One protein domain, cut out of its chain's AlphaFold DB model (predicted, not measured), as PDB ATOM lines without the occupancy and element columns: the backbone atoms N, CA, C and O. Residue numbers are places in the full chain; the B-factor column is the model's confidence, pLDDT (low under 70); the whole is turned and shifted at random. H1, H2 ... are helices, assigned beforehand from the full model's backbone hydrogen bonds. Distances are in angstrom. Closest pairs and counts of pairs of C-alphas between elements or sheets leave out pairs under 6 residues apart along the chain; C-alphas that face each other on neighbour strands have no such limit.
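AT A GLANCE: This is residues 11 to 174 of the 186 residues of an uncharacterized protein of Spirochaetes bacterium GWB1_27_13 (UniProt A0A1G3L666). Four helices, H2 to H5, stand side by side in a curved, up-and-down row, and a separate antiparallel pair, H1 with H6, splays away from this row as the other arm of a V, joined to it where H1 leads into H2 and H5 leads into H6. The V is loosely joined, with the first and last helices of the printed part side by side in its smaller arm. The printed part has 164 residues with six named helices and no named strand: all helix. It is compact, with a radius of gyration of the C-alphas of 17.4 A, yet flat, spanning 55 by 50 by 24 A.

HOW THE PARTS SIT: H1, residues 11 to 30, and H6, residues 145 to 174, touch at Gly 14 and Gly 163, their closest C-alphas, 4.2 A apart, at a shallow tilt of 25 degrees, opposite ways. H2, residues 36 to 57, is apart from H1, but only just, at 8.2 A. With H3, residues 59 to 85, and H4, residues 92 to 113, H2 makes an up-and-down bundle, each helix running against the one before. The hairpin H2 and H3 has its closest C-alphas at Ala 48 and Gly 68, 4.4 A; the hairpin H3 and H4 at Pro 67 and Gly 106, 4.0 A. H5, residues 119 to 140, makes a hairpin with H4, closest at the C-alphas of Ala 104 and Ala 125, 4.3 A. H5 and H6 are close but not clearly touching. Every O i to N i+4 pair is within hydrogen-bond range in H1; elsewhere H2 has 16 of 18, H3 18 of 23, H4 11 of 18, H5 17 of 18 and H6 22 of 26.

IN THESE COORDINATES: H1 begins at C-alpha 11 (119.409, 102.422, 131.456). H3 is 38.2 A long, with a kink of 33 degrees near residue 66. H6, 43.3 A, kinks by 60 degrees near residue 168 and ends at C-alpha 174 (133.053, 105.503, 137.315).

THE WHOLE: The printed part has no cut and no long link. Mean pLDDT of the printed part is 77.9, with residues 30 to 36 and 85 to 95 among those under 70.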
ATOM      1  N   LYS A  11     119.250 103.869 131.671       78.06
ATOM      2  CA  LYS A  11     119.409 102.422 131.456       78.06
ATOM      3  C   LYS A  11     118.184 101.827 130.771       78.06
ATOM      4  O   LYS A  11     118.335 100.998 129.885       78.06
ATOM      5  N   ILE A  12     116.992 102.298 131.138       76.56
ATOM      6  CA  ILE A  12     115.731 101.885 130.507       76.56
ATOM      7  C   ILE A  12     115.719 102.320 129.035       76.56
ATOM      8  O   ILE A  12     115.485 101.502 128.151       76.56
ATOM      9  N   ILE A  13     116.048 103.587 128.758       77.25
ATOM     10  CA  ILE A  13     116.158 104.111 127.388       77.25
ATOM     11  C   ILE A  13     117.238 103.351 126.602       77.25
ATOM     12  O   ILE A  13     116.994 102.947 125.468       77.25
ATOM     13  N   GLY A  14     118.406 103.114 127.208       74.50
ATOM     14  CA  GLY A  14     119.495 102.349 126.599       74.50
ATOM     15  C   GLY A  14     119.090 100.920 126.245       74.50
ATOM     16  O   GLY A  14     119.375 100.470 125.141       74.50
ATOM     17  N   PHE A  15     118.348 100.245 127.129       78.12
ATOM     18  CA  PHE A  15     117.808  98.912 126.878       78.12
ATOM     19  C   PHE A  15     116.865  98.902 125.675       78.12
ATOM     20  O   PHE A  15     117.082  98.102 124.770       78.12
ATOM     21  N   TYR A  16     115.892  99.820 125.607       75.31
ATOM     22  CA  TYR A  16     114.978  99.920 124.463       75.31
ATOM     23  C   TYR A  16     115.716 100.195 123.149       75.31
ATOM     24  O   TYR A  16     115.456  99.528 122.151       75.31
ATOM     25  N   ILE A  17     116.664 101.136 123.146       77.12
ATOM     26  CA  ILE A  17     117.470 101.455 121.959       77.12
ATOM     27  C   ILE A  17     118.290 100.233 121.525       77.12
ATOM     28  O   ILE A  17     118.300  99.886 120.346       77.12
ATOM     29  N   PHE A  18     118.917  99.538 122.476       80.12
ATOM     30  CA  PHE A  18     119.657  98.304 122.223       80.12
ATOM     31  C   PHE A  18     118.760  97.202 121.642       80.12
ATOM     32  O   PHE A  18     119.131  96.573 120.651       80.12
ATOM     33  N   THR A  19     117.555  97.005 122.194       73.44
ATOM     34  CA  THR A  19     116.618  95.986 121.687       73.44
ATOM     35  C   THR A  19     116.150  96.316 120.275       73.44
ATOM     36  O   THR A  19     116.114  95.436 119.423       73.44
ATOM     37  N   VAL A  20     115.837  97.585 119.997       77.38
ATOM     38  CA  VAL A  20     115.459  98.045 118.652       77.38
ATOM     39  C   VAL A  20     116.594  97.801 117.658       77.38
ATOM     40  O   VAL A  20     116.351  97.268 116.577       77.38
ATOM     41  N   GLY A  21     117.835  98.127 118.029       81.25
ATOM     42  CA  GLY A  21     119.012  97.866 117.201       81.25
ATOM     43  C   GLY A  21     119.199  96.377 116.894       81.25
ATOM     44  O   GLY A  21     119.400  96.015 115.735       81.25
ATOM     45  N   LEU A  22     119.042  95.510 117.900       79.12
ATOM     46  CA  LEU A  22     119.090  94.058 117.723       79.12
ATOM     47  C   LEU A  22     117.971  93.533 116.824       79.12
ATOM     48  O   LEU A  22     118.252  92.704 115.971       79.12
ATOM     49  N   ILE A  23     116.732  94.012 116.966       77.00
ATOM     50  CA  ILE A  23     115.603  93.590 116.119       77.00
ATOM     51  C   ILE A  23     115.868  93.943 114.648       77.00
ATOM     52  O   ILE A  23     115.617  93.130 113.756       77.00
ATOM     53  N   ILE A  24     116.407  95.140 114.389       76.06
ATOM     54  CA  ILE A  24     116.769  95.577 113.035       76.06
ATOM     55  C   ILE A  24     117.903  94.701 112.477       76.06
ATOM     56  O   ILE A  24     117.803  94.236 111.341       76.06
ATOM     57  N   LEU A  25     118.942  94.434 113.281       80.94
ATOM     58  CA  LEU A  25     120.073  93.576 112.908       80.94
ATOM     59  C   LEU A  25     119.629  92.132 112.623       80.94
ATOM     60  O   LEU A  25     119.991  91.565 111.596       80.94
ATOM     61  N   PHE A  26     118.808  91.549 113.501       73.56
ATOM     62  CA  PHE A  26     118.308  90.181 113.364       73.56
ATOM     63  C   PHE A  26     117.500  90.005 112.094       73.56
ATOM     64  O   PHE A  26     117.670  89.016 111.389       73.56
ATOM     65  N   LYS A  27     116.650  90.976 111.756       67.94
ATOM     66  CA  LYS A  27     115.928  90.898 110.494       67.94
ATOM     67  C   LYS A  27     116.875  90.969 109.295       67.94
ATOM     68  O   LYS A  27     116.684  90.218 108.345       67.94
ATOM     69  N   LEU A  28     117.859  91.868 109.331       71.62
ATOM     70  CA  LEU A  28     118.838  92.012 108.252       71.62
ATOM     71  C   LEU A  28     119.635  90.729 108.002       71.62
ATOM     72  O   LEU A  28     119.960  90.447 106.854       71.62
ATOM     73  N   LEU A  29     119.937  89.977 109.063       72.94
ATOM     74  CA  LEU A  29     120.773  88.780 108.999       72.94
ATOM     75  C   LEU A  29     119.988  87.478 108.793       72.94
ATOM     76  O   LEU A  29     120.509  86.578 108.145       72.94
ATOM     77  N   PHE A  30     118.772  87.351 109.340       61.09
ATOM     78  CA  PHE A  30     118.110  86.046 109.460       61.09
ATOM     79  C   PHE A  30     116.778  85.894 108.710       61.09
ATOM     80  O   PHE A  30     116.420  84.755 108.427       61.09
ATOM     81  N   LEU A  31     116.024  86.957 108.370       52.03
ATOM     82  CA  LEU A  31     114.649  86.793 107.850       52.03
ATOM     83  C   LEU A  31     114.238  87.815 106.770       52.03
ATOM     84  O   LEU A  31     113.852  88.946 107.076       52.03
ATOM     85  N   GLU A  32     114.127  87.352 105.517       54.31
ATOM     86  CA  GLU A  32     113.395  88.049 104.438       54.31
ATOM     87  C   GLU A  32     111.889  88.210 104.750       54.31
ATOM     88  O   GLU A  32     111.217  89.079 104.198       54.31
ATOM     89  N   GLN A  33     111.356  87.418 105.689       51.09
ATOM     90  CA  GLN A  33     109.917  87.297 105.953       51.09
ATOM     91  C   GLN A  33     109.377  88.236 107.051       51.09
ATOM     92  O   GLN A  33     108.162  88.396 107.181       51.09
ATOM     93  N   PHE A  34     110.232  88.905 107.840       51.59
ATOM     94  CA  PHE A  34     109.749  89.808 108.894       51.59
ATOM     95  C   PHE A  34     109.278  91.148 108.319       51.59
ATOM     96  O   PHE A  34     110.054  91.951 107.793       51.59
ATOM     97  N   LYS A  35     107.995  91.466 108.476       68.00
ATOM     98  CA  LYS A  35     107.393  92.700 107.952       68.00
ATOM     99  C   LYS A  35     107.665  93.900 108.884       68.00
ATOM    100  O   LYS A  35     106.777  94.336 109.610       68.00
ATOM    101  N   ILE A  36     108.895  94.457 108.838       67.00
ATOM    102  CA  ILE A  36     109.338  95.687 109.574       67.00
ATOM    103  C   ILE A  36     108.277  96.771 109.558       67.00
ATOM    104  O   ILE A  36     108.113  97.486 110.540       67.00
ATOM    105  N   ILE A  37     107.592  96.912 108.428       70.06
ATOM    106  CA  ILE A  37     106.663  98.002 108.220       70.06
ATOM    107  C   ILE A  37     105.539  98.015 109.256       70.06
ATOM    108  O   ILE A  37     105.170  99.086 109.720       70.06
ATOM    109  N   TYR A  38     105.066  96.850 109.709       74.56
ATOM    110  CA  TYR A  38     104.041  96.778 110.747       74.56
ATOM    111  C   TYR A  38     104.580  97.174 112.119       74.56
ATOM    112  O   TYR A  38     103.898  97.876 112.858       74.56
ATOM    113  N   ILE A  39     105.821  96.794 112.437       74.56
ATOM    114  CA  ILE A  39     106.483  97.195 113.686       74.56
ATOM    115  C   ILE A  39     106.709  98.714 113.693       74.56
ATOM    116  O   ILE A  39     106.420  99.379 114.686       74.56
ATOM    117  N   ALA A  40     107.167  99.277 112.572       74.56
ATOM    118  CA  ALA A  40     107.365 100.714 112.409       74.56
ATOM    119  C   ALA A  40     106.044 101.495 112.514       74.56
ATOM    120  O   ALA A  40     105.980 102.499 113.219       74.56
ATOM    121  N   LEU A  41     104.975 101.010 111.870       80.25
ATOM    122  CA  LEU A  41     103.644 101.615 111.958       80.25
ATOM    123  C   LEU A  41     103.087 101.561 113.380       80.25
ATOM    124  O   LEU A  41     102.568 102.560 113.872       80.25
ATOM    125  N   PHE A  42     103.243 100.428 114.063       79.62
ATOM    126  CA  PHE A  42     102.809 100.283 115.448       79.62
ATOM    127  C   PHE A  42     103.547 101.260 116.375       79.62
ATOM    128  O   PHE A  42     102.921 101.958 117.173       79.62
ATOM    129  N   LEU A  43     104.871 101.379 116.216       79.25
ATOM    130  CA  LEU A  43     105.692 102.323 116.976       79.25
ATOM    131  C   LEU A  43     105.342 103.791 116.706       79.25
ATOM    132  O   LEU A  43     105.513 104.611 117.603       79.25
ATOM    133  N   LEU A  44     104.860 104.135 115.508       80.25
ATOM    134  CA  LEU A  44     104.464 105.502 115.153       80.25
ATOM    135  C   LEU A  44     103.038 105.856 115.573       80.25
ATOM    136  O   LEU A  44     102.775 107.010 115.914       80.25
ATOM    137  N   ILE A  45     102.132 104.879 115.616       84.25
ATOM    138  CA  ILE A  45     100.754 105.079 116.075       84.25
ATOM    139  C   ILE A  45     100.708 105.536 117.537       84.25
ATOM    140  O   ILE A  45      99.943 106.439 117.874       84.25
ATOM    141  N   LEU A  46     101.551 104.964 118.400       83.25
ATOM    142  CA  LEU A  46     101.589 105.304 119.826       83.25
ATOM    143  C   LEU A  46     101.844 106.808 120.089       83.25
ATOM    144  O   LEU A  46     101.006 107.441 120.740       83.25
ATOM    145  N   PRO A  47     102.932 107.427 119.582       77.25
ATOM    146  CA  PRO A  47     103.150 108.863 119.732       77.25
ATOM    147  C   PRO A  47     102.121 109.700 118.961       77.25
ATOM    148  O   PRO A  47     101.777 110.787 119.422       77.25
ATOM    149  N   ALA A  48     101.580 109.211 117.837       85.69
ATOM    150  CA  ALA A  48     100.534 109.917 117.093       85.69
ATOM    151  C   ALA A  48      99.266 110.116 117.937       85.69
ATOM    152  O   ALA A  48      98.733 111.226 118.029       85.69
ATOM    153  N   ILE A  49      98.813 109.048 118.600       86.69
ATOM    154  CA  ILE A  49      97.666 109.084 119.507       86.69
ATOM    155  C   ILE A  49      97.975 109.981 120.709       86.69
ATOM    156  O   ILE A  49      97.178 110.867 121.018       86.69
ATOM    157  N   ASP A  50      99.133 109.819 121.359       84.56
ATOM    158  CA  ASP A  50      99.506 110.627 122.530       84.56
ATOM    159  C   ASP A  50      99.528 112.133 122.212       84.56
ATOM    160  O   ASP A  50      98.942 112.935 122.945       84.56
ATOM    161  N   PHE A  51     100.127 112.536 121.085       83.25
ATOM    162  CA  PHE A  51     100.151 113.937 120.660       83.25
ATOM    163  C   PHE A  51      98.764 114.474 120.322       83.25
ATOM    164  O   PHE A  51      98.419 115.583 120.741       83.25
ATOM    165  N   THR A  52      97.943 113.676 119.643       86.88
ATOM    166  CA  THR A  52      96.578 114.060 119.272       86.88
ATOM    167  C   THR A  52      95.707 114.254 120.515       86.88
ATOM    168  O   THR A  52      95.106 115.314 120.699       86.88
ATOM    169  N   VAL A  53      95.719 113.293 121.443       87.06
ATOM    170  CA  VAL A  53      94.967 113.363 122.707       87.06
ATOM    171  C   VAL A  53      95.416 114.559 123.549       87.06
ATOM    172  O   VAL A  53      94.586 115.315 124.061       87.06
ATOM    173  N   ARG A  54      96.730 114.791 123.680       82.88
ATOM    174  CA  ARG A  54      97.264 115.950 124.422       82.88
ATOM    175  C   ARG A  54      96.901 117.278 123.768       82.88
ATOM    176  O   ARG A  54      96.668 118.251 124.493       82.88
ATOM    177  N   GLY A  55      96.862 117.309 122.439       84.06
ATOM    178  CA  GLY A  55      96.476 118.466 121.642       84.06
ATOM    179  C   GLY A  55      95.008 118.851 121.825       84.06
ATOM    180  O   GLY A  55      94.710 120.030 122.023       84.06
ATOM    181  N   PHE A  56      94.103 117.866 121.857       87.75
ATOM    182  CA  PHE A  56      92.674 118.097 122.099       87.75
ATOM    183  C   PHE A  56      92.366 118.447 123.559       87.75
ATOM    184  O   PHE A  56      91.586 119.359 123.827       87.75
ATOM    185  N   ARG A  57      93.010 117.777 124.523       86.44
ATOM    186  CA  ARG A  57      92.684 117.924 125.952       86.44
ATOM    187  C   ARG A  57      93.073 119.281 126.551       86.44
ATOM    188  O   ARG A  57      92.526 119.671 127.578       86.44
ATOM    189  N   LYS A  58      94.048 120.000 125.980       80.19
ATOM    190  CA  LYS A  58      94.567 121.258 126.554       80.19
ATOM    191  C   LYS A  58      94.679 122.349 125.488       80.19
ATOM    192  O   LYS A  58      95.557 122.291 124.637       80.19
ATOM    193  N   LYS A  59      93.886 123.425 125.609       72.56
ATOM    194  CA  LYS A  59      93.878 124.569 124.664       72.56
ATOM    195  C   LYS A  59      95.271 125.199 124.463       72.56
ATOM    196  O   LYS A  59      95.645 125.500 123.336       72.56
ATOM    197  N   LYS A  60      96.084 125.290 125.529       74.25
ATOM    198  CA  LYS A  60      97.493 125.760 125.489       74.25
ATOM    199  C   LYS A  60      98.473 124.793 124.794       74.25
ATOM    200  O   LYS A  60      99.629 125.139 124.600       74.25
ATOM    201  N   ARG A  61      98.044 123.572 124.469       75.88
ATOM    202  CA  ARG A  61      98.842 122.497 123.856       75.88
ATOM    203  C   ARG A  61      98.344 122.129 122.454       75.88
ATOM    204  O   ARG A  61      98.756 121.109 121.918       75.88
ATOM    205  N   ARG A  62      97.509 122.968 121.830       81.50
ATOM    206  CA  ARG A  62      97.009 122.743 120.462       81.50
ATOM    207  C   ARG A  62      98.117 122.562 119.425       81.50
ATOM    208  O   ARG A  62      97.887 121.864 118.448       81.50
ATOM    209  N   SER A  63      99.319 123.102 119.651       80.00
ATOM    210  CA  SER A  63     100.464 122.877 118.760       80.00
ATOM    211  C   SER A  63     100.808 121.393 118.593       80.00
ATOM    212  O   SER A  63     101.235 121.007 117.513       80.00
ATOM    213  N   PHE A  64     100.545 120.536 119.591       81.25
ATOM    214  CA  PHE A  64     100.760 119.084 119.489       81.25
ATOM    215  C   PHE A  64      99.794 118.382 118.521       81.25
ATOM    216  O   PHE A  64     100.072 117.258 118.110       81.25
ATOM    217  N   LEU A  65      98.696 119.029 118.107       85.56
ATOM    218  CA  LEU A  65      97.807 118.472 117.083       85.56
ATOM    219  C   LEU A  65      98.510 118.345 115.735       85.56
ATOM    220  O   LEU A  65      98.228 117.402 115.011       85.56
ATOM    221  N   ILE A  66      99.442 119.247 115.415       84.88
ATOM    222  CA  ILE A  66     100.170 119.216 114.144       84.88
ATOM    223  C   ILE A  66     100.968 117.908 114.017       84.88
ATOM    224  O   ILE A  66     100.645 117.119 113.128       84.88
ATOM    225  N   PRO A  67     101.929 117.580 114.906       80.50
ATOM    226  CA  PRO A  67     102.633 116.305 114.827       80.50
ATOM    227  C   PRO A  67     101.679 115.122 115.015       80.50
ATOM    228  O   PRO A  67     101.804 114.144 114.292       80.50
ATOM    229  N   GLY A  68     100.679 115.220 115.900       83.94
ATOM    230  CA  GLY A  68      99.695 114.152 116.101       83.94
ATOM    231  C   GLY A  68      98.959 113.756 114.818       83.94
ATOM    232  O   GLY A  68      98.997 112.592 114.426       83.94
ATOM    233  N   ILE A  69      98.369 114.734 114.125       86.56
ATOM    234  CA  ILE A  69      97.642 114.527 112.867       86.56
ATOM    235  C   ILE A  69      98.598 114.060 111.774       86.56
ATOM    236  O   ILE A  69      98.282 113.097 111.091       86.56
ATOM    237  N   THR A  70      99.773 114.683 111.637       85.00
ATOM    238  CA  THR A  70     100.744 114.323 110.586       85.00
ATOM    239  C   THR A  70     101.233 112.879 110.732       85.00
ATOM    240  O   THR A  70     101.402 112.167 109.743       85.00
ATOM    241  N   PHE A  71     101.441 112.414 111.969       84.31
ATOM    242  CA  PHE A  71     101.835 111.031 112.231       84.31
ATOM    243  C   PHE A  71     100.669 110.073 111.956       84.31
ATOM    244  O   PHE A  71     100.873 109.024 111.345       84.31
ATOM    245  N   LEU A  72      99.453 110.428 112.386       85.50
ATOM    246  CA  LEU A  72      98.253 109.611 112.189       85.50
ATOM    247  C   LEU A  72      97.904 109.457 110.710       85.50
ATOM    248  O   LEU A  72      97.651 108.339 110.270       85.50
ATOM    249  N   THR A  73      97.922 110.546 109.938       85.81
ATOM    250  CA  THR A  73      97.643 110.515 108.497       85.81
ATOM    251  C   THR A  73      98.703 109.726 107.747       85.81
ATOM    252  O   THR A  73      98.345 108.925 106.889       85.81
ATOM    253  N   GLY A  74      99.981 109.859 108.120       83.81
ATOM    254  CA  GLY A  74     101.049 109.002 107.605       83.81
ATOM    255  C   GLY A  74     100.768 107.522 107.882       83.81
ATOM    256  O   GLY A  74     100.748 106.712 106.958       83.81
ATOM    257  N   CYS A  75     100.468 107.157 109.131       85.25
ATOM    258  CA  CYS A  75     100.181 105.765 109.496       85.25
ATOM    259  C   CYS A  75      98.953 105.203 108.765       85.25
ATOM    260  O   CYS A  75      99.005 104.083 108.258       85.25
ATOM    261  N   LEU A  76      97.869 105.981 108.681       86.31
ATOM    262  CA  LEU A  76      96.656 105.621 107.946       86.31
ATOM    263  C   LEU A  76      96.939 105.424 106.458       86.31
ATOM    264  O   LEU A  76      96.536 104.408 105.903       86.31
ATOM    265  N   PHE A  77      97.675 106.342 105.830       85.06
ATOM    266  CA  PHE A  77      98.065 106.224 104.427       85.06
ATOM    267  C   PHE A  77      98.811 104.913 104.164       85.06
ATOM    268  O   PHE A  77      98.446 104.168 103.258       85.06
ATOM    269  N   PHE A  78      99.813 104.585 104.984       80.31
ATOM    270  CA  PHE A  78     100.569 103.345 104.820       80.31
ATOM    271  C   PHE A  78      99.732 102.097 105.108       80.31
ATOM    272  O   PHE A  78      99.872 101.113 104.387       80.31
ATOM    273  N   LEU A  79      98.838 102.129 106.100       82.31
ATOM    274  CA  LEU A  79      97.902 101.028 106.354       82.31
ATOM    275  C   LEU A  79      96.986 100.785 105.149       82.31
ATOM    276  O   LEU A  79      96.897  99.651 104.682       82.31
ATOM    277  N   VAL A  80      96.366 101.836 104.603       81.62
ATOM    278  CA  VAL A  80      95.510 101.730 103.410       81.62
ATOM    279  C   VAL A  80      96.318 101.246 102.205       81.62
ATOM    280  O   VAL A  80      95.881 100.337 101.504       81.62
ATOM    281  N   TYR A  81      97.519 101.783 101.985       75.81
ATOM    282  CA  TYR A  81      98.378 101.375 100.875       75.81
ATOM    283  C   TYR A  81      98.754  99.885 100.950       75.81
ATOM    284  O   TYR A  81      98.705  99.184  99.940       75.81
ATOM    285  N   ILE A  82      99.100  99.387 102.144       75.44
ATOM    286  CA  ILE A  82      99.442  97.975 102.365       75.44
ATOM    287  C   ILE A  82      98.242  97.061 102.108       75.44
ATOM    288  O   ILE A  82      98.404  96.026 101.467       75.44
ATOM    289  N   PHE A  83      97.056  97.422 102.602       74.56
ATOM    290  CA  PHE A  83      95.875  96.565 102.494       74.56
ATOM    291  C   PHE A  83      95.229  96.580 101.104       74.56
ATOM    292  O   PHE A  83      94.780  95.534 100.649       74.56
ATOM    293  N   PHE A  84      95.182  97.733 100.430       70.94
ATOM    294  CA  PHE A  84      94.390  97.898  99.203       70.94
ATOM    295  C   PHE A  84      95.209  97.928  97.914       70.94
ATOM    296  O   PHE A  84      94.734  97.462  96.883       70.94
ATOM    297  N   PHE A  85      96.429  98.472  97.939       65.69
ATOM    298  CA  PHE A  85      97.157  98.795  96.705       65.69
ATOM    299  C   PHE A  85      98.303  97.838  96.389       65.69
ATOM    300  O   PHE A  85      98.879  97.918  95.305       65.69
ATOM    301  N   ASN A  86      98.680  96.947  97.312       61.62
ATOM    302  CA  ASN A  86      99.847  96.100  97.091       61.62
ATOM    303  C   ASN A  86      99.817  94.762  97.853       61.62
ATOM    304  O   ASN A  86     100.641  94.546  98.746       61.62
ATOM    305  N   PRO A  87      98.933  93.821  97.472       58.66
ATOM    306  CA  PRO A  87      98.899  92.489  98.081       58.66
ATOM    307  C   PRO A  87     100.227  91.721  97.928       58.66
ATOM    308  O   PRO A  87     100.520  90.854  98.747       58.66
ATOM    309  N   ASN A  88     101.065  92.092  96.945       58.44
ATOM    310  CA  ASN A  88     102.376  91.488  96.680       58.44
ATOM    311  C   ASN A  88     103.587  92.325  97.147       58.44
ATOM    312  O   ASN A  88     104.720  91.943  96.873       58.44
ATOM    313  N   TYR A  89     103.386  93.431  97.879       59.06
ATOM    314  CA  TYR A  89     104.403  94.204  98.632       59.06
ATOM    315  C   TYR A  89     105.642  94.742  97.876       59.06
ATOM    316  O   TYR A  89     106.422  95.501  98.461       59.06
ATOM    317  N   GLY A  90     105.841  94.416  96.597       57.56
ATOM    318  CA  GLY A  90     107.070  94.724  95.855       57.56
ATOM    319  C   GLY A  90     107.370  96.222  95.759       57.56
ATOM    320  O   GLY A  90     108.523  96.640  95.875       57.56
ATOM    321  N   SER A  91     106.337  97.060  95.633       61.50
ATOM    322  CA  SER A  91     106.502  98.521  95.575       61.50
ATOM    323  C   SER A  91     106.704  99.143  96.961       61.50
ATOM    324  O   SER A  91     107.405 100.141  97.094       61.50
ATOM    325  N   LEU A  92     106.169  98.530  98.023       63.16
ATOM    326  CA  LEU A  92     106.302  99.023  99.401       63.16
ATOM    327  C   LEU A  92     107.727  98.937  99.931       63.16
ATOM    328  O   LEU A  92     108.166  99.829 100.653       63.16
ATOM    329  N   ILE A  93     108.477  97.915  99.520       63.91
ATOM    330  CA  ILE A  93     109.906  97.791  99.840       63.91
ATOM    331  C   ILE A  93     110.693  99.001  99.313       63.91
ATOM    332  O   ILE A  93     111.723  99.364  99.883       63.91
ATOM    333  N   LYS A  94     110.196  99.672  98.267       67.12
ATOM    334  CA  LYS A  94     110.835 100.872  97.725       67.12
ATOM    335  C   LYS A  94     110.444 102.156  98.458       67.12
ATOM    336  O   LYS A  94     111.271 103.055  98.572       67.12
ATOM    337  N   VAL A  95     109.221 102.228  98.981       69.25
ATOM    338  CA  VAL A  95     108.614 103.479  99.476       69.25
ATOM    339  C   VAL A  95     108.512 103.541 101.007       69.25
ATOM    340  O   VAL A  95     108.330 104.619 101.562       69.25
ATOM    341  N   TRP A  96     108.711 102.432 101.731       72.25
ATOM    342  CA  TRP A  96     108.659 102.421 103.202       72.25
ATOM    343  C   TRP A  96     109.572 103.441 103.912       72.25
ATOM    344  O   TRP A  96     109.174 103.887 104.987       72.25
ATOM    345  N   PRO A  97     110.730 103.887 103.375       75.81
ATOM    346  CA  PRO A  97     111.522 104.935 104.021       75.81
ATOM    347  C   PRO A  97     110.770 106.257 104.190       75.81
ATOM    348  O   PRO A  97     111.046 107.013 105.117       75.81
ATOM    349  N   VAL A  98     109.766 106.515 103.344       79.69
ATOM    350  CA  VAL A  98     108.914 107.710 103.415       79.69
ATOM    351  C   VAL A  98     108.138 107.772 104.740       79.69
ATOM    352  O   VAL A  98     107.779 108.861 105.186       79.69
ATOM    353  N   ILE A  99     107.954 106.639 105.433       78.75
ATOM    354  CA  ILE A  99     107.320 106.569 106.758       78.75
ATOM    355  C   ILE A  99     107.985 107.512 107.764       78.75
ATOM    356  O   ILE A  99     107.279 108.092 108.579       78.75
ATOM    357  N   GLY A 100     109.309 107.692 107.717       77.62
ATOM    358  CA  GLY A 100     110.015 108.579 108.646       77.62
ATOM    359  C   GLY A 100     109.992 110.065 108.249       77.62
ATOM    360  O   GLY A 100     110.277 110.922 109.086       77.62
ATOM    361  N   ILE A 101     109.575 110.399 107.021       86.12
ATOM    362  CA  ILE A 101     109.459 111.791 106.552       86.12
ATOM    363  C   ILE A 101     108.271 112.487 107.221       86.12
ATOM    364  O   ILE A 101     108.406 113.609 107.706       86.12
ATOM    365  N   PHE A 102     107.119 111.820 107.306       84.12
ATOM    366  CA  PHE A 102     105.927 112.357 107.970       84.12
ATOM    367  C   PHE A 102     106.178 112.780 109.428       84.12
ATOM    368  O   PHE A 102     105.855 113.921 109.778       84.12
ATOM    369  N   PRO A 103     106.790 111.939 110.286       78.56
ATOM    370  CA  PRO A 103     107.074 112.334 111.649       78.56
ATOM    371  C   PRO A 103     108.145 113.422 111.745       78.56
ATOM    372  O   PRO A 103     108.032 114.308 112.593       78.56
ATOM    373  N   ALA A 104     109.133 113.423 110.848       84.50
ATOM    374  CA  ALA A 104     110.101 114.509 110.763       84.50
ATOM    375  C   ALA A 104     109.427 115.854 110.449       84.50
ATOM    376  O   ALA A 104     109.637 116.826 111.172       84.50
ATOM    377  N   LEU A 105     108.562 115.910 109.432       86.94
ATOM    378  CA  LEU A 105     107.823 117.124 109.071       86.94
ATOM    379  C   LEU A 105     106.893 117.585 110.198       86.94
ATOM    380  O   LEU A 105     106.843 118.777 110.500       86.94
ATOM    381  N   GLY A 106     106.208 116.655 110.868       84.38
ATOM    382  CA  GLY A 106     105.362 116.962 112.023       84.38
ATOM    383  C   GLY A 106     106.141 117.597 113.184       84.38
ATOM    384  O   GLY A 106     105.678 118.555 113.800       84.38
ATOM    385  N   LEU A 107     107.349 117.104 113.470       85.50
ATOM    386  CA  LEU A 107     108.209 117.663 114.518       85.50
ATOM    387  C   LEU A 107     108.868 118.988 114.103       85.50
ATOM    388  O   LEU A 107     108.968 119.895 114.930       85.50
ATOM    389  N   ILE A 108     109.278 119.133 112.839       87.25
ATOM    390  CA  ILE A 108     109.834 120.386 112.298       87.25
ATOM    391  C   ILE A 108     108.781 121.494 112.358       87.25
ATOM    392  O   ILE A 108     109.046 122.572 112.888       87.25
ATOM    393  N   THR A 109     107.570 121.224 111.872       85.81
ATOM    394  CA  THR A 109     106.461 122.187 111.932       85.81
ATOM    395  C   THR A 109     106.129 122.539 113.378       85.81
ATOM    396  O   THR A 109     106.067 123.721 113.715       85.81
ATOM    397  N   TYR A 110     106.024 121.550 114.271       84.56
ATOM    398  CA  TYR A 110     105.847 121.804 115.703       84.56
ATOM    399  C   TYR A 110     106.927 122.734 116.275       84.56
ATOM    400  O   TYR A 110     106.610 123.657 117.027       84.56
ATOM    401  N   TYR A 111     108.195 122.505 115.930       86.38
ATOM    402  CA  TYR A 111     109.319 123.315 116.394       86.38
ATOM    403  C   TYR A 111     109.242 124.763 115.886       86.38
ATOM    404  O   TYR A 111     109.505 125.687 116.653       86.38
ATOM    405  N   ILE A 112     108.834 124.972 114.630       87.06
ATOM    406  CA  ILE A 112     108.668 126.307 114.033       87.06
ATOM    407  C   ILE A 112     107.529 127.082 114.713       87.06
ATOM    408  O   ILE A 112     107.693 128.261 115.022       87.06
ATOM    409  N   PHE A 113     106.399 126.422 114.982       82.88
ATOM    410  CA  PHE A 113     105.202 127.058 115.550       82.88
ATOM    411  C   PHE A 113     105.194 127.148 117.082       82.88
ATOM    412  O   PHE A 113     104.291 127.754 117.663       82.88
ATOM    413  N   THR A 114     106.174 126.555 117.766       80.06
ATOM    414  CA  THR A 114     106.259 126.608 119.228       80.06
ATOM    415  C   THR A 114     107.102 127.808 119.675       80.06
ATOM    416  O   THR A 114     108.235 127.963 119.222       80.06
ATOM    417  N   PRO A 115     106.616 128.641 120.619       77.12
ATOM    418  CA  PRO A 115     107.344 129.831 121.073       77.12
ATOM    419  C   PRO A 115     108.648 129.497 121.814       77.12
ATOM    420  O   PRO A 115     109.575 130.299 121.838       77.12
ATOM    421  N   LYS A 116     108.737 128.305 122.417       80.88
ATOM    422  CA  LYS A 116     109.959 127.787 123.044       80.88
ATOM    423  C   LYS A 116     110.603 126.743 122.140       80.88
ATOM    424  O   LYS A 116     110.178 125.589 122.113       80.88
ATOM    425  N   ARG A 117     111.637 127.160 121.419       81.69
ATOM    426  CA  ARG A 117     112.444 126.292 120.560       81.69
ATOM    427  C   ARG A 117     113.360 125.426 121.425       81.69
ATOM    428  O   ARG A 117     114.317 125.931 122.001       81.69
ATOM    429  N   ASP A 118     113.041 124.139 121.541       78.62
ATOM    430  CA  ASP A 118     113.869 123.168 122.262       78.62
ATOM    431  C   ASP A 118     114.654 122.299 121.260       78.62
ATOM    432  O   ASP A 118     114.033 121.622 120.426       78.62
ATOM    433  N   PRO A 119     116.001 122.273 121.325       77.88
ATOM    434  CA  PRO A 119     116.819 121.426 120.459       77.88
ATOM    435  C   PRO A 119     116.458 119.935 120.557       77.88
ATOM    436  O   PRO A 119     116.635 119.191 119.593       77.88
ATOM    437  N   ARG A 120     115.875 119.491 121.676       80.69
ATOM    438  CA  ARG A 120     115.412 118.108 121.878       80.69
ATOM    439  C   ARG A 120     114.291 117.689 120.926       80.69
ATOM    440  O   ARG A 120     114.001 116.502 120.845       80.69
ATOM    441  N   ILE A 121     113.663 118.632 120.226       76.25
ATOM    442  CA  ILE A 121     112.580 118.366 119.271       76.25
ATOM    443  C   ILE A 121     113.105 118.378 117.835       76.25
ATOM    444  O   ILE A 121     112.788 117.481 117.057       76.25
ATOM    445  N   ILE A 122     113.941 119.362 117.491       85.56
ATOM    446  CA  ILE A 122     114.461 119.511 116.127       85.56
ATOM    447  C   ILE A 122     115.530 118.468 115.791       85.56
ATOM    448  O   ILE A 122     115.564 117.986 114.663       85.56
ATOM    449  N   VAL A 123     116.363 118.064 116.759       79.06
ATOM    450  CA  VAL A 123     117.429 117.076 116.527       79.06
ATOM    451  C   VAL A 123     116.852 115.711 116.115       79.06
ATOM    452  O   VAL A 123     117.258 115.210 115.065       79.06
ATOM    453  N   PRO A 124     115.864 115.126 116.830       75.81
ATOM    454  CA  PRO A 124     115.193 113.914 116.359       75.81
ATOM    455  C   PRO A 124     114.509 114.091 115.003       75.81
ATOM    456  O   PRO A 124     114.516 113.168 114.195       75.81
ATOM    457  N   ALA A 125     113.934 115.266 114.731       81.94
ATOM    458  CA  ALA A 125     113.237 115.527 113.477       81.94
ATOM    459  C   ALA A 125     114.188 115.528 112.272       81.94
ATOM    460  O   ALA A 125     113.930 114.848 111.282       81.94
ATOM    461  N   ILE A 126     115.317 116.234 112.382       84.44
ATOM    462  CA  ILE A 126     116.373 116.247 111.361       84.44
ATOM    463  C   ILE A 126     116.952 114.844 111.190       84.44
ATOM    464  O   ILE A 126     117.142 114.400 110.061       84.44
ATOM    465  N   PHE A 127     117.184 114.125 112.291       82.06
ATOM    466  CA  PHE A 127     117.665 112.750 112.238       82.06
ATOM    467  C   PHE A 127     116.700 111.842 111.467       82.06
ATOM    468  O   PHE A 127     117.130 111.160 110.543       82.06
ATOM    469  N   PHE A 128     115.399 111.872 111.781       79.75
ATOM    470  CA  PHE A 128     114.396 111.089 111.054       79.75
ATOM    471  C   PHE A 128     114.309 111.477 109.579       79.75
ATOM    472  O   PHE A 128     114.215 110.589 108.732       79.75
ATOM    473  N   LEU A 129     114.382 112.771 109.255       86.06
ATOM    474  CA  LEU A 129     114.368 113.247 107.873       86.06
ATOM    475  C   LEU A 129     115.574 112.705 107.098       86.06
ATOM    476  O   LEU A 129     115.412 112.082 106.052       86.06
ATOM    477  N   PHE A 130     116.776 112.901 107.642       84.81
ATOM    478  CA  PHE A 130     118.025 112.460 107.032       84.81
ATOM    479  C   PHE A 130     118.043 110.942 106.854       84.81
ATOM    480  O   PHE A 130     118.301 110.449 105.758       84.81
ATOM    481  N   LEU A 131     117.680 110.203 107.903       81.00
ATOM    482  CA  LEU A 131     117.577 108.750 107.885       81.00
ATOM    483  C   LEU A 131     116.629 108.267 106.782       81.00
ATOM    484  O   LEU A 131     116.969 107.361 106.024       81.00
ATOM    485  N   SER A 132     115.460 108.896 106.666       83.88
ATOM    486  CA  SER A 132     114.446 108.547 105.668       83.88
ATOM    487  C   SER A 132     114.919 108.823 104.247       83.88
ATOM    488  O   SER A 132     114.717 107.991 103.369       83.88
ATOM    489  N   ILE A 133     115.582 109.960 104.021       84.88
ATOM    490  CA  ILE A 133     116.145 110.334 102.718       84.88
ATOM    491  C   ILE A 133     117.245 109.350 102.308       84.88
ATOM    492  O   ILE A 133     117.216 108.828 101.195       84.88
ATOM    493  N   VAL A 134     118.178 109.040 103.213       80.12
ATOM    494  CA  VAL A 134     119.251 108.063 102.965       80.12
ATOM    495  C   VAL A 134     118.664 106.692 102.637       80.12
ATOM    496  O   VAL A 134     119.072 106.057 101.664       80.12
ATOM    497  N   LEU A 135     117.666 106.251 103.406       76.81
ATOM    498  CA  LEU A 135     116.971 104.990 103.161       76.81
ATOM    499  C   LEU A 135     116.191 105.002 101.834       76.81
ATOM    500  O   LEU A 135     116.113 103.966 101.181       76.81
ATOM    501  N   LEU A 136     115.658 106.144 101.397       80.75
ATOM    502  CA  LEU A 136     114.954 106.280 100.119       80.75
ATOM    503  C   LEU A 136     115.917 106.188  98.928       80.75
ATOM    504  O   LEU A 136     115.669 105.434  97.987       80.75
ATOM    505  N   PHE A 137     117.056 106.883  98.979       79.62
ATOM    506  CA  PHE A 137     118.126 106.727  97.982       79.62
ATOM    507  C   PHE A 137     118.651 105.287  97.926       79.62
ATOM    508  O   PHE A 137     118.939 104.749  96.856       79.62
ATOM    509  N   PHE A 138     118.717 104.636  99.087       71.75
ATOM    510  CA  PHE A 138     119.050 103.227  99.203       71.75
ATOM    511  C   PHE A 138     118.004 102.325  98.522       71.75
ATOM    512  O   PHE A 138     118.371 101.391  97.808       71.75
ATOM    513  N   THR A 139     116.704 102.543  98.737       73.06
ATOM    514  CA  THR A 139     115.655 101.648  98.219       73.06
ATOM    515  C   THR A 139     115.380 101.838  96.730       73.06
ATOM    516  O   THR A 139     115.000 100.880  96.054       73.06
ATOM    517  N   THR A 140     115.597 103.047  96.215       74.50
ATOM    518  CA  THR A 140     115.436 103.406  94.796       74.50
ATOM    519  C   THR A 140     116.591 102.944  93.909       74.50
ATOM    520  O   THR A 140     116.448 102.942  92.692       74.50
ATOM    521  N   GLY A 141     117.700 102.485  94.497       71.94
ATOM    522  CA  GLY A 141     118.842 101.950  93.750       71.94
ATOM    523  C   GLY A 141     119.770 103.017  93.167       71.94
ATOM    524  O   GLY A 141     120.632 102.685  92.365       71.94
ATOM    525  N   ILE A 142     119.628 104.279  93.589       75.88
ATOM    526  CA  ILE A 142     120.516 105.387  93.195       75.88
ATOM    527  C   ILE A 142     121.937 105.169  93.748       75.88
ATOM    528  O   ILE A 142     122.924 105.619  93.172       75.88
ATOM    529  N   ILE A 143     122.051 104.442  94.864       68.81
ATOM    530  CA  ILE A 143     123.311 104.127  95.537       68.81
ATOM    531  C   ILE A 143     123.832 102.746  95.104       68.81
ATOM    532  O   ILE A 143     123.105 101.753  95.134       68.81
ATOM    533  N   ASN A 144     125.129 102.676  94.784       72.12
ATOM    534  CA  ASN A 144     125.829 101.469  94.334       72.12
ATOM    535  C   ASN A 144     125.652 100.264  95.294       72.12
ATOM    536  O   ASN A 144     125.768 100.401  96.514       72.12
ATOM    537  N   PHE A 145     125.434  99.059  94.746       63.16
ATOM    538  CA  PHE A 145     124.959  97.863  95.476       63.16
ATOM    539  C   PHE A 145     125.869  97.396  96.634       63.16
ATOM    540  O   PHE A 145     125.389  96.857  97.629       63.16
ATOM    541  N   LYS A 146     127.185  97.633  96.552       67.44
ATOM    542  CA  LYS A 146     128.132  97.291  97.633       67.44
ATOM    543  C   LYS A 146     128.071  98.286  98.800       67.44
ATOM    544  O   LYS A 146     128.072  97.885  99.960       67.44
ATOM    545  N   PHE A 147     127.947  99.577  98.495       69.88
ATOM    546  CA  PHE A 147     127.798 100.631  99.506       69.88
ATOM    547  C   PHE A 147     126.433 100.548 100.203       69.88
ATOM    548  O   PHE A 147     126.305 100.811 101.398       69.88
ATOM    549  N   ARG A 148     125.428 100.086  99.453       66.12
ATOM    550  CA  ARG A 148     124.078  99.769  99.911       66.12
ATOM    551  C   ARG A 148     124.110  98.823 101.127       66.12
ATOM    552  O   ARG A 148     123.655  99.196 102.207       66.12
ATOM    553  N   TYR A 149     124.704  97.638 100.989       68.81
ATOM    554  CA  TYR A 149     124.747  96.640 102.068       68.81
ATOM    555  C   TYR A 149     125.525  97.131 103.303       68.81
ATOM    556  O   TYR A 149     125.094  96.918 104.434       68.81
ATOM    557  N   PHE A 150     126.623  97.864 103.084       75.12
ATOM    558  CA  PHE A 150     127.421  98.461 104.156       75.12
ATOM    559  C   PHE A 150     126.615  99.449 105.015       75.12
ATOM    560  O   PHE A 150     126.605  99.335 106.238       75.12
ATOM    561  N   LEU A 151     125.880 100.377 104.391       71.88
ATOM    562  CA  LEU A 151     125.050 101.367 105.093       71.88
ATOM    563  C   LEU A 151     123.924 100.730 105.915       71.88
ATOM    564  O   LEU A 151     123.668 101.148 107.046       71.88
ATOM    565  N   LEU A 152     123.266  99.712 105.356       73.31
ATOM    566  CA  LEU A 152     122.202  98.976 106.043       73.31
ATOM    567  C   LEU A 152     122.689  98.284 107.310       73.31
ATOM    568  O   LEU A 152     121.920  98.163 108.256       73.31
ATOM    569  N   LEU A 153     123.937  97.818 107.310       77.94
ATOM    570  CA  LEU A 153     124.541  97.120 108.437       77.94
ATOM    571  C   LEU A 153     125.108  98.117 109.457       77.94
ATOM    572  O   LEU A 153     124.955  97.929 110.659       77.94
ATOM    573  N   LEU A 154     125.670  99.236 108.992       81.38
ATOM    574  CA  LEU A 154     126.213 100.302 109.841       81.38
ATOM    575  C   LEU A 154     125.159 100.889 110.794       81.38
ATOM    576  O   LEU A 154     125.436 101.162 111.959       81.38
ATOM    577  N   LEU A 155     123.941 101.088 110.297       81.19
ATOM    578  CA  LEU A 155     122.852 101.760 111.002       81.19
ATOM    579  C   LEU A 155     122.373 101.012 112.266       81.19
ATOM    580  O   LEU A 155     122.390 101.623 113.337       81.19
ATOM    581  N   PRO A 156     122.001  99.717 112.227       82.75
ATOM    582  CA  PRO A 156     121.688  98.962 113.437       82.75
ATOM    583  C   PRO A 156     122.894  98.855 114.369       82.75
ATOM    584  O   PRO A 156     122.713  98.953 115.577       82.75
ATOM    585  N   PHE A 157     124.119  98.744 113.842       83.44
ATOM    586  CA  PHE A 157     125.329  98.758 114.670       83.44
ATOM    587  C   PHE A 157     125.486 100.069 115.452       83.44
ATOM    588  O   PHE A 157     125.715 100.036 116.658       83.44
ATOM    589  N   MET A 158     125.293 101.221 114.804       85.31
ATOM    590  CA  MET A 158     125.301 102.537 115.455       85.31
ATOM    591  C   MET A 158     124.232 102.624 116.551       85.31
ATOM    592  O   MET A 158     124.516 103.069 117.663       85.31
ATOM    593  N   VAL A 159     123.014 102.150 116.273       82.12
ATOM    594  CA  VAL A 159     121.915 102.123 117.253       82.12
ATOM    595  C   VAL A 159     122.257 101.218 118.444       82.12
ATOM    596  O   VAL A 159     122.073 101.625 119.590       82.12
ATOM    597  N   ILE A 160     122.817 100.029 118.199       87.00
ATOM    598  CA  ILE A 160     123.276  99.099 119.242       87.00
ATOM    599  C   ILE A 160     124.363  99.750 120.104       87.00
ATOM    600  O   ILE A 160     124.272  99.697 121.330       87.00
ATOM    601  N   LEU A 161     125.354 100.405 119.492       87.38
ATOM    602  CA  LEU A 161     126.435 101.090 120.206       87.38
ATOM    603  C   LEU A 161     125.907 102.218 121.098       87.38
ATOM    604  O   LEU A 161     126.313 102.320 122.254       87.38
ATOM    605  N   VAL A 162     124.964 103.026 120.605       83.81
ATOM    606  CA  VAL A 162     124.311 104.072 121.409       83.81
ATOM    607  C   VAL A 162     123.519 103.458 122.569       83.81
ATOM    608  O   VAL A 162     123.594 103.951 123.696       83.81
ATOM    609  N   GLY A 163     122.796 102.362 122.323       78.44
ATOM    610  CA  GLY A 163     122.067 101.625 123.359       78.44
ATOM    611  C   GLY A 163     122.990 101.090 124.457       78.44
ATOM    612  O   GLY A 163     122.740 101.331 125.640       78.44
ATOM    613  N   LEU A 164     124.095 100.443 124.070       87.56
ATOM    614  CA  LEU A 164     125.134  99.950 124.982       87.56
ATOM    615  C   LEU A 164     125.773 101.091 125.775       87.56
ATOM    616  O   LEU A 164     125.873 101.008 126.998       87.56
ATOM    617  N   TYR A 165     126.149 102.183 125.109       87.25
ATOM    618  CA  TYR A 165     126.716 103.353 125.773       87.25
ATOM    619  C   TYR A 165     125.784 103.888 126.868       87.25
ATOM    620  O   TYR A 165     126.226 104.154 127.982       87.25
ATOM    621  N   LEU A 166     124.480 103.996 126.596       82.56
ATOM    622  CA  LEU A 166     123.498 104.463 127.579       82.56
ATOM    623  C   LEU A 166     123.275 103.472 128.732       82.56
ATOM    624  O   LEU A 166     123.088 103.902 129.875       82.56
ATOM    625  N   LEU A 167     123.322 102.169 128.443       86.25
ATOM    626  CA  LEU A 167     123.254 101.089 129.431       86.25
ATOM    627  C   LEU A 167     124.424 101.147 130.421       86.25
ATOM    628  O   LEU A 167     124.200 101.034 131.629       86.25
ATOM    629  N   PHE A 168     125.634 101.392 129.910       89.38
ATOM    630  CA  PHE A 168     126.885 101.356 130.673       89.38
ATOM    631  C   PHE A 168     127.457 102.738 131.031       89.38
ATOM    632  O   PHE A 168     128.568 102.842 131.546       89.38
ATOM    633  N   ASN A 169     126.724 103.830 130.792       84.81
ATOM    634  CA  ASN A 169     127.234 105.194 130.987       84.81
ATOM    635  C   ASN A 169     127.727 105.451 132.426       84.81
ATOM    636  O   ASN A 169     128.706 106.160 132.650       84.81
ATOM    637  N   ASN A 170     127.064 104.868 133.432       79.56
ATOM    638  CA  ASN A 170     127.469 105.076 134.826       79.56
ATOM    639  C   ASN A 170     128.775 104.340 135.146       79.56
ATOM    640  O   ASN A 170     129.624 104.869 135.857       79.56
ATOM    641  N   GLU A 171     128.928 103.138 134.607       84.44
ATOM    642  CA  GLU A 171     130.093 102.278 134.731       84.44
ATOM    643  C   GLU A 171     131.297 102.930 134.035       84.44
ATOM    644  O   GLU A 171     132.349 103.087 134.652       84.44
ATOM    645  N   ILE A 172     131.103 103.445 132.816       83.06
ATOM    646  CA  ILE A 172     132.112 104.209 132.063       83.06
ATOM    647  C   ILE A 172     132.539 105.460 132.844       83.06
ATOM    648  O   ILE A 172     133.733 105.731 132.991       83.06
ATOM    649  N   LYS A 173     131.582 106.213 133.403       84.19
ATOM    650  CA  LYS A 173     131.874 107.414 134.200       84.19
ATOM    651  C   LYS A 173     132.646 107.087 135.483       84.19
ATOM    652  O   LYS A 173     133.530 107.851 135.868       84.19
ATOM    653  N   ASN A 174     132.334 105.967 136.130       83.56
ATOM    654  CA  ASN A 174     133.053 105.503 137.315       83.56
ATOM    655  C   ASN A 174     134.490 105.085 136.979       83.56
ATOM    656  O   ASN A 174     135.404 105.459 137.711       83.56
TER     657      ASN A 174